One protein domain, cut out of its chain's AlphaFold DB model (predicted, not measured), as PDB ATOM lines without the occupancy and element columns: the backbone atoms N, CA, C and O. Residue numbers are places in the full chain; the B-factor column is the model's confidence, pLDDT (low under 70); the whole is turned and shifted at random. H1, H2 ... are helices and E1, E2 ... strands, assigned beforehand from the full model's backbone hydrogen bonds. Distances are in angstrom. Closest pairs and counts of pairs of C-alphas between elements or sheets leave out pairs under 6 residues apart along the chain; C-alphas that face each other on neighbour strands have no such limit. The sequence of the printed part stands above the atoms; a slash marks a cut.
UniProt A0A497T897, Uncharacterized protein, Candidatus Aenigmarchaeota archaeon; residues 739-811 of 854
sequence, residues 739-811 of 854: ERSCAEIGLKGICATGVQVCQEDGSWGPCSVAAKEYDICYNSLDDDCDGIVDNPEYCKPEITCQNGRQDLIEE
ATOM      1  N   GLU A 739     -19.989  27.857 -29.705       88.88
ATOM      2  CA  GLU A 739     -20.949  26.755 -29.891       88.88
ATOM      3  C   GLU A 739     -22.090  26.859 -28.857       88.88
ATOM      4  O   GLU A 739     -21.808  26.998 -27.666       88.88
ATOM      5  N   ARG A 740     -23.359  26.754 -29.290       85.50
ATOM      6  CA  ARG A 740     -24.549  26.646 -28.407       85.50
ATOM      7  C   ARG A 740     -25.366  25.394 -28.725       85.50
ATOM      8  O   ARG A 740     -25.341  24.918 -29.862       85.50
ATOM      9  N   SER A 741     -26.087  24.844 -27.749       86.94
ATOM     10  CA  SER A 741     -26.891  23.633 -27.949       86.94
ATOM     11  C   SER A 741     -28.179  23.932 -28.710       86.94
ATOM     12  O   SER A 741     -28.875  24.904 -28.427       86.94
ATOM     13  N   CYS A 742     -28.561  23.049 -29.630       84.38
ATOM     14  CA  CYS A 742     -29.835  23.170 -30.338       84.38
ATOM     15  C   CYS A 742     -31.046  22.963 -29.407       84.38
ATOM     16  O   CYS A 742     -32.116  23.506 -29.664       84.38
ATOM     17  N   ALA A 743     -30.874  22.268 -28.276       81.19
ATOM     18  CA  ALA A 743     -31.895  22.188 -27.228       81.19
ATOM     19  C   ALA A 743     -32.117  23.517 -26.474       81.19
ATOM     20  O   ALA A 743     -33.189  23.724 -25.909       81.19
ATOM     21  N   GLU A 744     -31.123  24.413 -26.434       79.62
ATOM     22  CA  GLU A 744     -31.219  25.700 -25.718       79.62
ATOM     23  C   GLU A 744     -32.064  26.727 -26.491       79.62
ATOM     24  O   GLU A 744     -32.592  27.651 -25.881       79.62
ATOM     25  N   ILE A 745     -32.258  26.517 -27.799       74.00
ATOM     26  CA  ILE A 745     -33.144  27.306 -28.676       74.00
ATOM     27  C   ILE A 745     -34.506  26.627 -28.933       74.00
ATOM     28  O   ILE A 745     -35.177  26.909 -29.918       74.00
ATOM     29  N   GLY A 746     -34.916  25.690 -28.072       75.25
ATOM     30  CA  GLY A 746     -36.270  25.118 -28.089       75.25
ATOM     31  C   GLY A 746     -36.563  24.037 -29.141       75.25
ATOM     32  O   GLY A 746     -37.669  23.488 -29.120       75.25
ATOM     33  N   LEU A 747     -35.603  23.677 -30.005       81.06
ATOM     34  CA  LEU A 747     -35.735  22.525 -30.910       81.06
ATOM     35  C   LEU A 747     -35.870  21.220 -30.113       81.06
ATOM     36  O   LEU A 747     -35.302  21.079 -29.025       81.06
ATOM     37  N   LYS A 748     -36.620  20.251 -30.654       81.19
ATOM     38  CA  LYS A 748     -36.996  19.011 -29.954       81.19
ATOM     39  C   LYS A 748     -36.364  17.787 -30.635       81.19
ATOM     40  O   LYS A 748     -35.483  17.912 -31.485       81.19
ATOM     41  N   GLY A 749     -36.746  16.594 -30.174       82.88
ATOM     42  CA  GLY A 749     -36.419  15.312 -30.810       82.88
ATOM     43  C   GLY A 749     -34.937  15.101 -31.129       82.88
ATOM     44  O   GLY A 749     -34.090  15.204 -30.238       82.88
ATOM     45  N   ILE A 750     -34.614  14.769 -32.385       81.44
ATOM     46  CA  ILE A 750     -33.213  14.583 -32.808       81.44
ATOM     47  C   ILE A 750     -32.483  15.923 -32.954       81.44
ATOM     48  O   ILE A 750     -31.284  16.005 -32.675       81.44
ATOM     49  N   CYS A 751     -33.208  16.971 -33.343       81.75
ATOM     50  CA  CYS A 751     -32.689  18.297 -33.666       81.75
ATOM     51  C   CYS A 751     -32.059  18.956 -32.429       81.75
ATOM     52  O   CYS A 751     -30.951  19.491 -32.497       81.75
ATOM     53  N   ALA A 752     -32.695  18.772 -31.268       83.12
ATOM     54  CA  ALA A 752     -32.201  19.141 -29.942       83.12
ATOM     55  C   ALA A 752     -30.785  18.619 -29.621       83.12
ATOM     56  O   ALA A 752     -30.074  19.219 -28.817       83.12
ATOM     57  N   THR A 753     -30.365  17.497 -30.221       84.00
ATOM     58  CA  THR A 753     -29.059  16.869 -29.935       84.00
ATOM     59  C   THR A 753     -27.886  17.492 -30.701       84.00
ATOM     60  O   THR A 753     -26.735  17.114 -30.467       84.00
ATOM     61  N   GLY A 754     -28.162  18.436 -31.606       84.94
ATOM     62  CA  GLY A 754     -27.147  19.196 -32.327       84.94
ATOM     63  C   GLY A 754     -26.544  20.355 -31.527       84.94
ATOM     64  O   GLY A 754     -26.977  20.697 -30.428       84.94
ATOM     65  N   VAL A 755     -25.563  21.005 -32.149       87.62
ATOM     66  CA  VAL A 755     -25.048  22.323 -31.756       87.62
ATOM     67  C   VAL A 755     -25.091  23.264 -32.957       87.62
ATOM     68  O   VAL A 755     -24.887  22.822 -34.092       87.62
ATOM     69  N   GLN A 756     -25.338  24.548 -32.715       88.44
ATOM     70  CA  GLN A 756     -25.052  25.613 -33.675       88.44
ATOM     71  C   GLN A 756     -23.621  26.110 -33.456       88.44
ATOM     72  O   GLN A 756     -23.158  26.170 -32.318       88.44
ATOM     73  N   VAL A 757     -22.942  26.503 -34.535       89.25
ATOM     74  CA  VAL A 757     -21.606  27.119 -34.486       89.25
ATOM     75  C   VAL A 757     -21.706  28.546 -35.011       89.25
ATOM     76  O   VAL A 757     -22.303  28.772 -36.064       89.25
ATOM     77  N   CYS A 758     -21.123  29.506 -34.298       85.69
ATOM     78  CA  CYS A 758     -21.116  30.904 -34.710       85.69
ATOM     79  C   CYS A 758     -20.261  31.129 -35.969       85.69
ATOM     80  O   CYS A 758     -19.096  30.715 -36.022       85.69
ATOM     81  N   GLN A 759     -20.823  31.804 -36.972       83.88
ATOM     82  CA  GLN A 759     -20.183  32.106 -38.254       83.88
ATOM     83  C   GLN A 759     -19.319  33.382 -38.188       83.88
ATOM     84  O   GLN A 759     -19.357  34.130 -37.214       83.88
ATOM     85  N   GLU A 760     -18.504  33.649 -39.221       79.56
ATOM     86  CA  GLU A 760     -17.591  34.814 -39.241       79.56
ATOM     87  C   GLU A 760     -18.308  36.178 -39.255       79.56
ATOM     88  O   GLU A 760     -17.705  37.184 -38.876       79.56
ATOM     89  N   ASP A 761     -19.583  36.218 -39.653       75.12
ATOM     90  CA  ASP A 761     -20.445  37.405 -39.591       75.12
ATOM     91  C   ASP A 761     -21.008  37.686 -38.184       75.12
ATOM     92  O   ASP A 761     -21.407  38.815 -37.910       75.12
ATOM     93  N   GLY A 762     -20.960  36.714 -37.265       73.69
ATOM     94  CA  GLY A 762     -21.565  36.808 -35.933       73.69
ATOM     95  C   GLY A 762     -22.993  36.259 -35.844       73.69
ATOM     96  O   GLY A 762     -23.639  36.468 -34.818       73.69
ATOM     97  N   SER A 763     -23.482  35.572 -36.881       78.38
ATOM     98  CA  SER A 763     -24.734  34.805 -36.857       78.38
ATOM     99  C   SER A 763     -24.521  33.373 -36.349       78.38
ATOM    100  O   SER A 763     -23.438  32.794 -36.485       78.38
ATOM    101  N   TRP A 764     -25.572  32.757 -35.809       80.25
ATOM    102  CA  TRP A 764     -25.557  31.336 -35.462       80.25
ATOM    103  C   TRP A 764     -25.838  30.467 -36.693       80.25
ATOM    104  O   TRP A 764     -26.895  30.568 -37.312       80.25
ATOM    105  N   GLY A 765     -24.898  29.588 -37.053       80.06
ATOM    106  CA  GLY A 765     -25.070  28.646 -38.162       80.06
ATOM    107  C   GLY A 765     -26.147  27.582 -37.894       80.06
ATOM    108  O   GLY A 765     -26.554  27.385 -36.747       80.06
ATOM    109  N   PRO A 766     -26.610  26.853 -38.925       82.62
ATOM    110  CA  PRO A 766     -27.613  25.800 -38.762       82.62
ATOM    111  C   PRO A 766     -27.131  24.687 -37.819       82.62
ATOM    112  O   PRO A 766     -25.931  24.423 -37.704       82.62
ATOM    113  N   CYS A 767     -28.079  24.015 -37.165       84.62
ATOM    114  CA  CYS A 767     -27.797  22.902 -36.261       84.62
ATOM    115  C   CYS A 767     -27.005  21.775 -36.940       84.62
ATOM    116  O   CYS A 767     -27.275  21.384 -38.075       84.62
ATOM    117  N   SER A 768     -26.032  21.219 -36.216       85.81
ATOM    118  CA  SER A 768     -25.140  20.161 -36.717       85.81
ATOM    119  C   SER A 768     -25.826  18.811 -36.978       85.81
ATOM    120  O   SER A 768     -25.243  17.945 -37.635       85.81
ATOM    121  N   VAL A 769     -27.062  18.635 -36.501       83.25
ATOM    122  CA  VAL A 769     -27.966  17.543 -36.879       83.25
ATOM    123  C   VAL A 769     -28.867  18.038 -38.006       83.25
ATOM    124  O   VAL A 769     -29.607  18.999 -37.833       83.25
ATOM    125  N   ALA A 770     -28.802  17.373 -39.160       78.56
ATOM    126  CA  ALA A 770     -29.677  17.673 -40.285       78.56
ATOM    127  C   ALA A 770     -31.079  17.085 -40.060       78.56
ATOM    128  O   ALA A 770     -31.205  15.900 -39.742       78.56
ATOM    129  N   ALA A 771     -32.100  17.910 -40.293       80.88
ATOM    130  CA  ALA A 771     -33.501  17.511 -40.365       80.88
ATOM    131  C   ALA A 771     -33.741  16.374 -41.374       80.88
ATOM    132  O   ALA A 771     -33.058  16.275 -42.404       80.88
ATOM    133  N   LYS A 772     -34.755  15.543 -41.115       81.50
ATOM    134  CA  LYS A 772     -35.390  14.720 -42.155       81.50
ATOM    135  C   LYS A 772     -36.313  15.586 -43.024       81.50
ATOM    136  O   LYS A 772     -36.564  16.745 -42.747       81.50
ATOM    137  N   GLU A 773     -36.812  14.998 -44.107       81.38
ATOM    138  CA  GLU A 773     -37.852  15.594 -44.968       81.38
ATOM    139  C   GLU A 773     -39.272  15.369 -44.387       81.38
ATOM    140  O   GLU A 773     -40.261  15.780 -44.986       81.38
ATOM    141  N   TYR A 774     -39.382  14.599 -43.297       80.00
ATOM    142  CA  TYR A 774     -40.630  14.206 -42.645       80.00
ATOM    143  C   TYR A 774     -40.361  13.478 -41.317       80.00
ATOM    144  O   TYR A 774     -39.403  12.702 -41.197       80.00
ATOM    145  N   ASP A 775     -41.278  13.663 -40.380       82.62
ATOM    146  CA  ASP A 775     -41.353  13.020 -39.073       82.62
ATOM    147  C   ASP A 775     -41.575  11.487 -39.163       82.62
ATOM    148  O   ASP A 775     -42.218  10.992 -40.102       82.62
ATOM    149  N   ILE A 776     -41.081  10.698 -38.197       81.88
ATOM    150  CA  ILE A 776     -41.320   9.235 -38.142       81.88
ATOM    151  C   ILE A 776     -42.348   8.910 -37.055       81.88
ATOM    152  O   ILE A 776     -42.026   8.858 -35.872       81.88
ATOM    153  N   CYS A 777     -43.577   8.607 -37.483       80.12
ATOM    154  CA  CYS A 777     -44.726   8.443 -36.591       80.12
ATOM    155  C   CYS A 777     -44.479   7.490 -35.399       80.12
ATOM    156  O   CYS A 777     -44.110   6.325 -35.582       80.12
ATOM    157  N   TYR A 778     -44.867   7.950 -34.210       74.88
ATOM    158  CA  TYR A 778     -44.891   7.234 -32.930       74.88
ATOM    159  C   TYR A 778     -43.516   6.893 -32.339       74.88
ATOM    160  O   TYR A 778     -43.419   5.980 -31.509       74.88
ATOM    161  N   ASN A 779     -42.456   7.608 -32.732       78.00
ATOM    162  CA  ASN A 779     -41.158   7.520 -32.055       78.00
ATOM    163  C   ASN A 779     -41.010   8.560 -30.922       78.00
ATOM    164  O   ASN A 779     -40.117   8.408 -30.082       78.00
ATOM    165  N   SER A 780     -41.910   9.552 -30.860       80.75
ATOM    166  CA  SER A 780     -41.915  10.658 -29.893       80.75
ATOM    167  C   SER A 780     -40.643  11.512 -29.899       80.75
ATOM    168  O   SER A 780     -40.203  12.022 -28.864       80.75
ATOM    169  N   LEU A 781     -40.080  11.689 -31.094       82.56
ATOM    170  CA  LEU A 781     -39.031  12.633 -31.442       82.56
ATOM    171  C   LEU A 781     -39.523  13.479 -32.619       82.56
ATOM    172  O   LEU A 781     -39.947  12.937 -33.626       82.56
ATOM    173  N   ASP A 782     -39.395  14.794 -32.488       83.94
ATOM    174  CA  ASP A 782     -39.347  15.732 -33.615       83.94
ATOM    175  C   ASP A 782     -38.133  15.368 -34.502       83.94
ATOM    176  O   ASP A 782     -36.974  15.384 -34.053       83.94
ATOM    177  N   ASP A 783     -38.422  14.894 -35.713       84.69
ATOM    178  CA  ASP A 783     -37.487  14.215 -36.613       84.69
ATOM    179  C   ASP A 783     -37.170  15.036 -37.885       84.69
ATOM    180  O   ASP A 783     -36.110  14.848 -38.495       84.69
ATOM    181  N   ASP A 784     -38.055  15.961 -38.274       83.56
ATOM    182  CA  ASP A 784     -37.885  16.932 -39.370       83.56
ATOM    183  C   ASP A 784     -37.661  18.388 -38.906       83.56
ATOM    184  O   ASP A 784     -37.400  19.263 -39.734       83.56
ATOM    185  N   CYS A 785     -37.599  18.622 -37.593       83.81
ATOM    186  CA  CYS A 785     -37.301  19.905 -36.956       83.81
ATOM    187  C   CYS A 785     -38.388  20.982 -37.122       83.81
ATOM    188  O   CYS A 785     -38.071  22.164 -36.963       83.81
ATOM    189  N   ASP A 786     -39.647  20.617 -37.407       81.38
ATOM    190  CA  ASP A 786     -40.764  21.581 -37.476       81.38
ATOM    191  C   ASP A 786     -41.259  22.058 -36.089       81.38
ATOM    192  O   ASP A 786     -42.034  23.012 -35.979       81.38
ATOM    193  N   GLY A 787     -40.770  21.435 -35.009       78.56
ATOM    194  CA  GLY A 787     -41.114  21.758 -33.625       78.56
ATOM    195  C   GLY A 787     -42.363  21.042 -33.096       78.56
ATOM    196  O   GLY A 787     -42.693  21.196 -31.911       78.56
ATOM    197  N   ILE A 788     -43.045  20.244 -33.912       82.62
ATOM    198  CA  ILE A 788     -44.142  19.346 -33.548       82.62
ATOM    199  C   ILE A 788     -43.551  17.937 -33.381       82.62
ATOM    200  O   ILE A 788     -42.669  17.515 -34.112       82.62
ATOM    201  N   VAL A 789     -44.002  17.199 -32.365       80.62
ATOM    202  CA  VAL A 789     -43.567  15.808 -32.142       80.62
ATOM    203  C   VAL A 789     -44.664  14.869 -32.628       80.62
ATOM    204  O   VAL A 789     -45.807  15.008 -32.186       80.62
ATOM    205  N   ASP A 790     -44.310  13.898 -33.472       79.19
ATOM    206  CA  ASP A 790     -45.231  12.954 -34.117       79.19
ATOM    207  C   ASP A 790     -46.316  13.682 -34.965       79.19
ATOM    208  O   ASP A 790     -47.512  13.400 -34.824       79.19
ATOM    209  N   ASN A 791     -45.919  14.634 -35.831       81.19
ATOM    210  CA  ASN A 791     -46.820  15.511 -36.606       81.19
ATOM    211  C   ASN A 791     -47.847  14.693 -37.434       81.19
ATOM    212  O   ASN A 791     -47.485  14.057 -38.430       81.19
ATOM    213  N   PRO A 792     -49.152  14.723 -37.090       69.19
ATOM    214  CA  PRO A 792     -50.139  13.793 -37.637       69.19
ATOM    215  C   PRO A 792     -50.554  14.074 -39.089       69.19
ATOM    216  O   PRO A 792     -51.266  13.252 -39.668       69.19
ATOM    217  N   GLU A 793     -50.155  15.210 -39.669       70.06
ATOM    218  CA  GLU A 793     -50.467  15.571 -41.058       70.06
ATOM    219  C   GLU A 793     -49.307  15.262 -42.026       70.06
ATOM    220  O   GLU A 793     -49.549  15.039 -43.214       70.06
ATOM    221  N   TYR A 794     -48.069  15.142 -41.516       68.06
ATOM    222  CA  TYR A 794     -46.860  14.945 -42.334       68.06
ATOM    223  C   TYR A 794     -45.972  13.741 -41.960       68.06
ATOM    224  O   TYR A 794     -45.144  13.339 -42.787       68.06
ATOM    225  N   CYS A 795     -46.159  13.102 -40.796       72.62
ATOM    226  CA  CYS A 795     -45.342  11.949 -40.406       72.62
ATOM    227  C   CYS A 795     -45.513  10.754 -41.367       72.62
ATOM    228  O   CYS A 795     -46.602  10.468 -41.878       72.62
ATOM    229  N   LYS A 796     -44.430   9.998 -41.592       74.88
ATOM    230  CA  LYS A 796     -44.451   8.757 -42.388       74.88
ATOM    231  C   LYS A 796     -44.131   7.555 -41.489       74.88
ATOM    232  O   LYS A 796     -43.068   7.529 -40.869       74.88
ATOM    233  N   PRO A 797     -45.004   6.533 -41.414       60.44
ATOM    234  CA  PRO A 797     -44.767   5.379 -40.553       60.44
ATOM    235  C   PRO A 797     -43.671   4.473 -41.131       60.44
ATOM    236  O   PRO A 797     -43.767   4.013 -42.273       60.44
ATOM    237  N   GLU A 798     -42.647   4.156 -40.335       54.56
ATOM    238  CA  GLU A 798     -41.644   3.155 -40.710       54.56
ATOM    239  C   GLU A 798     -42.224   1.738 -40.528       54.56
ATOM    240  O   GLU A 798     -42.298   1.195 -39.423       54.56
ATOM    241  N   ILE A 799     -42.683   1.138 -41.634       53.09
ATOM    242  CA  ILE A 799     -43.392  -0.151 -41.634       53.09
ATOM    243  C   ILE A 799     -42.458  -1.288 -41.185       53.09
ATOM    244  O   ILE A 799     -41.651  -1.807 -41.958       53.09
ATOM    245  N   THR A 800     -42.607  -1.717 -39.930       50.09
ATOM    246  CA  THR A 800     -41.787  -2.756 -39.291       50.09
ATOM    247  C   THR A 800     -42.598  -4.034 -39.037       50.09
ATOM    248  O   THR A 800     -43.166  -4.234 -37.967       50.09
ATOM    249  N   CYS A 801     -42.614  -4.938 -40.027       46.72
ATOM    250  CA  CYS A 801     -43.392  -6.195 -40.064       46.72
ATOM    251  C   CYS A 801     -42.937  -7.292 -39.063       46.72
ATOM    252  O   CYS A 801     -42.725  -8.443 -39.461       46.72
ATOM    253  N   GLN A 802     -42.654  -6.922 -37.808       52.06
ATOM    254  CA  GLN A 802     -42.304  -7.822 -36.698       52.06
ATOM    255  C   GLN A 802     -42.801  -7.331 -35.317       52.06
ATOM    256  O   GLN A 802     -42.416  -7.914 -34.300       52.06
ATOM    257  N   ASN A 803     -43.612  -6.266 -35.231       53.19
ATOM    258  CA  ASN A 803     -43.988  -5.664 -33.938       53.19
ATOM    259  C   ASN A 803     -45.115  -6.425 -33.193       53.19
ATOM    260  O   ASN A 803     -45.274  -6.259 -31.980       53.19
ATOM    261  N   GLY A 804     -45.862  -7.294 -33.891       51.44
ATOM    262  CA  GLY A 804     -46.929  -8.127 -33.321       51.44
ATOM    263  C   GLY A 804     -48.191  -7.369 -32.891       51.44
ATOM    264  O   GLY A 804     -48.971  -7.886 -32.085       51.44
ATOM    265  N   ARG A 805     -48.385  -6.145 -33.389       53.91
ATOM    266  CA  ARG A 805     -49.604  -5.339 -33.249       53.91
ATOM    267  C   ARG A 805     -50.389  -5.361 -34.568       53.91
ATOM    268  O   ARG A 805     -50.040  -6.079 -35.501       53.91
ATOM    269  N   GLN A 806     -51.513  -4.655 -34.586       51.06
ATOM    270  CA  GLN A 806     -52.282  -4.367 -35.792       51.06
ATOM    271  C   GLN A 806     -52.297  -2.850 -35.920       51.06
ATOM    272  O   GLN A 806     -53.003  -2.177 -35.164       51.06
ATOM    273  N   ASP A 807     -51.480  -2.331 -36.828       63.59
ATOM    274  CA  ASP A 807     -51.386  -0.897 -37.069       63.59
ATOM    275  C   ASP A 807     -52.453  -0.467 -38.095       63.59
ATOM    276  O   ASP A 807     -53.073  -1.290 -38.780       63.59
ATOM    277  N   LEU A 808     -52.782   0.826 -38.138       49.38
ATOM    278  CA  LEU A 808     -53.960   1.283 -38.883       49.38
ATOM    279  C   LEU A 808     -53.806   1.047 -40.397       49.38
ATOM    280  O   LEU A 808     -52.750   1.282 -40.974       49.38
ATOM    281  N   ILE A 809     -54.916   0.633 -41.026       48.78
ATOM    282  CA  ILE A 809     -55.055   0.151 -42.419       48.78
ATOM    283  C   ILE A 809     -54.733  -1.357 -42.612       48.78
ATOM    284  O   ILE A 809     -55.124  -1.919 -43.635       48.78
ATOM    285  N   GLU A 810     -54.165  -2.081 -41.637       51.56
ATOM    286  CA  GLU A 810     -54.049  -3.553 -41.741       51.56
ATOM    287  C   GLU A 810     -55.366  -4.304 -41.435       51.56
ATOM    288  O   GLU A 810     -56.054  -4.018 -40.453       51.56
ATOM    289  N   GLU A 811     -55.688  -5.341 -42.224       45.56
ATOM    290  CA  GLU A 811     -56.708  -6.353 -41.888       45.56
ATOM    291  C   GLU A 811     -56.060  -7.609 -41.273       45.56
ATOM    292  O   GLU A 811     -55.680  -8.547 -41.978       45.56
TER     293      GLU A 811
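What this domain is: This is residues 739 to 811 of the 854 residues of an uncharacterized protein of Candidatus Aenigmarchaeota archaeon (UniProt A0A497T897). There is little regular structure: the printed part is a loose, drawn-out string of loops, with a tiny two-stranded ladder, E1 and E2, near one end and a tail at the other, where residues 800 to 806 stick out. Of 73 printed residues, 10 are in E1, H1 and E2, in that order, mixed in class; the sheet is antiparallel. The radius of gyration of the C-alphas is 15.8 A and the spans 57 by 21 by 16 A.

How they stand to each other: Start at E1, residues 739 to 741, antiparallel to its neighbour E2, residues 755 to 757; N 756 and O 740, 2.9 A apart, are within hydrogen-bond range. H1, residues 742 to 745, follows E1 by a tight link and is too short for any O i to N i+4 pair; 0 of its 1 O i to N i+3 pair is within range.

Where its parts are: Find C-alpha 739 at (-20.949, 26.755, -29.891), where E1 begins, 7.0 A long. H1 measures 5.6 A. E2, 6.5 A, ends at C-alpha 757, (-21.606, 27.119, -34.486).

The domain as a whole: The printed part has no cut. The C-alphas farthest apart, Asp 761 and Glu 811, are 56.9 A apart. Look for pLDDT under 70 at residues 792, 794 and 797 to 811.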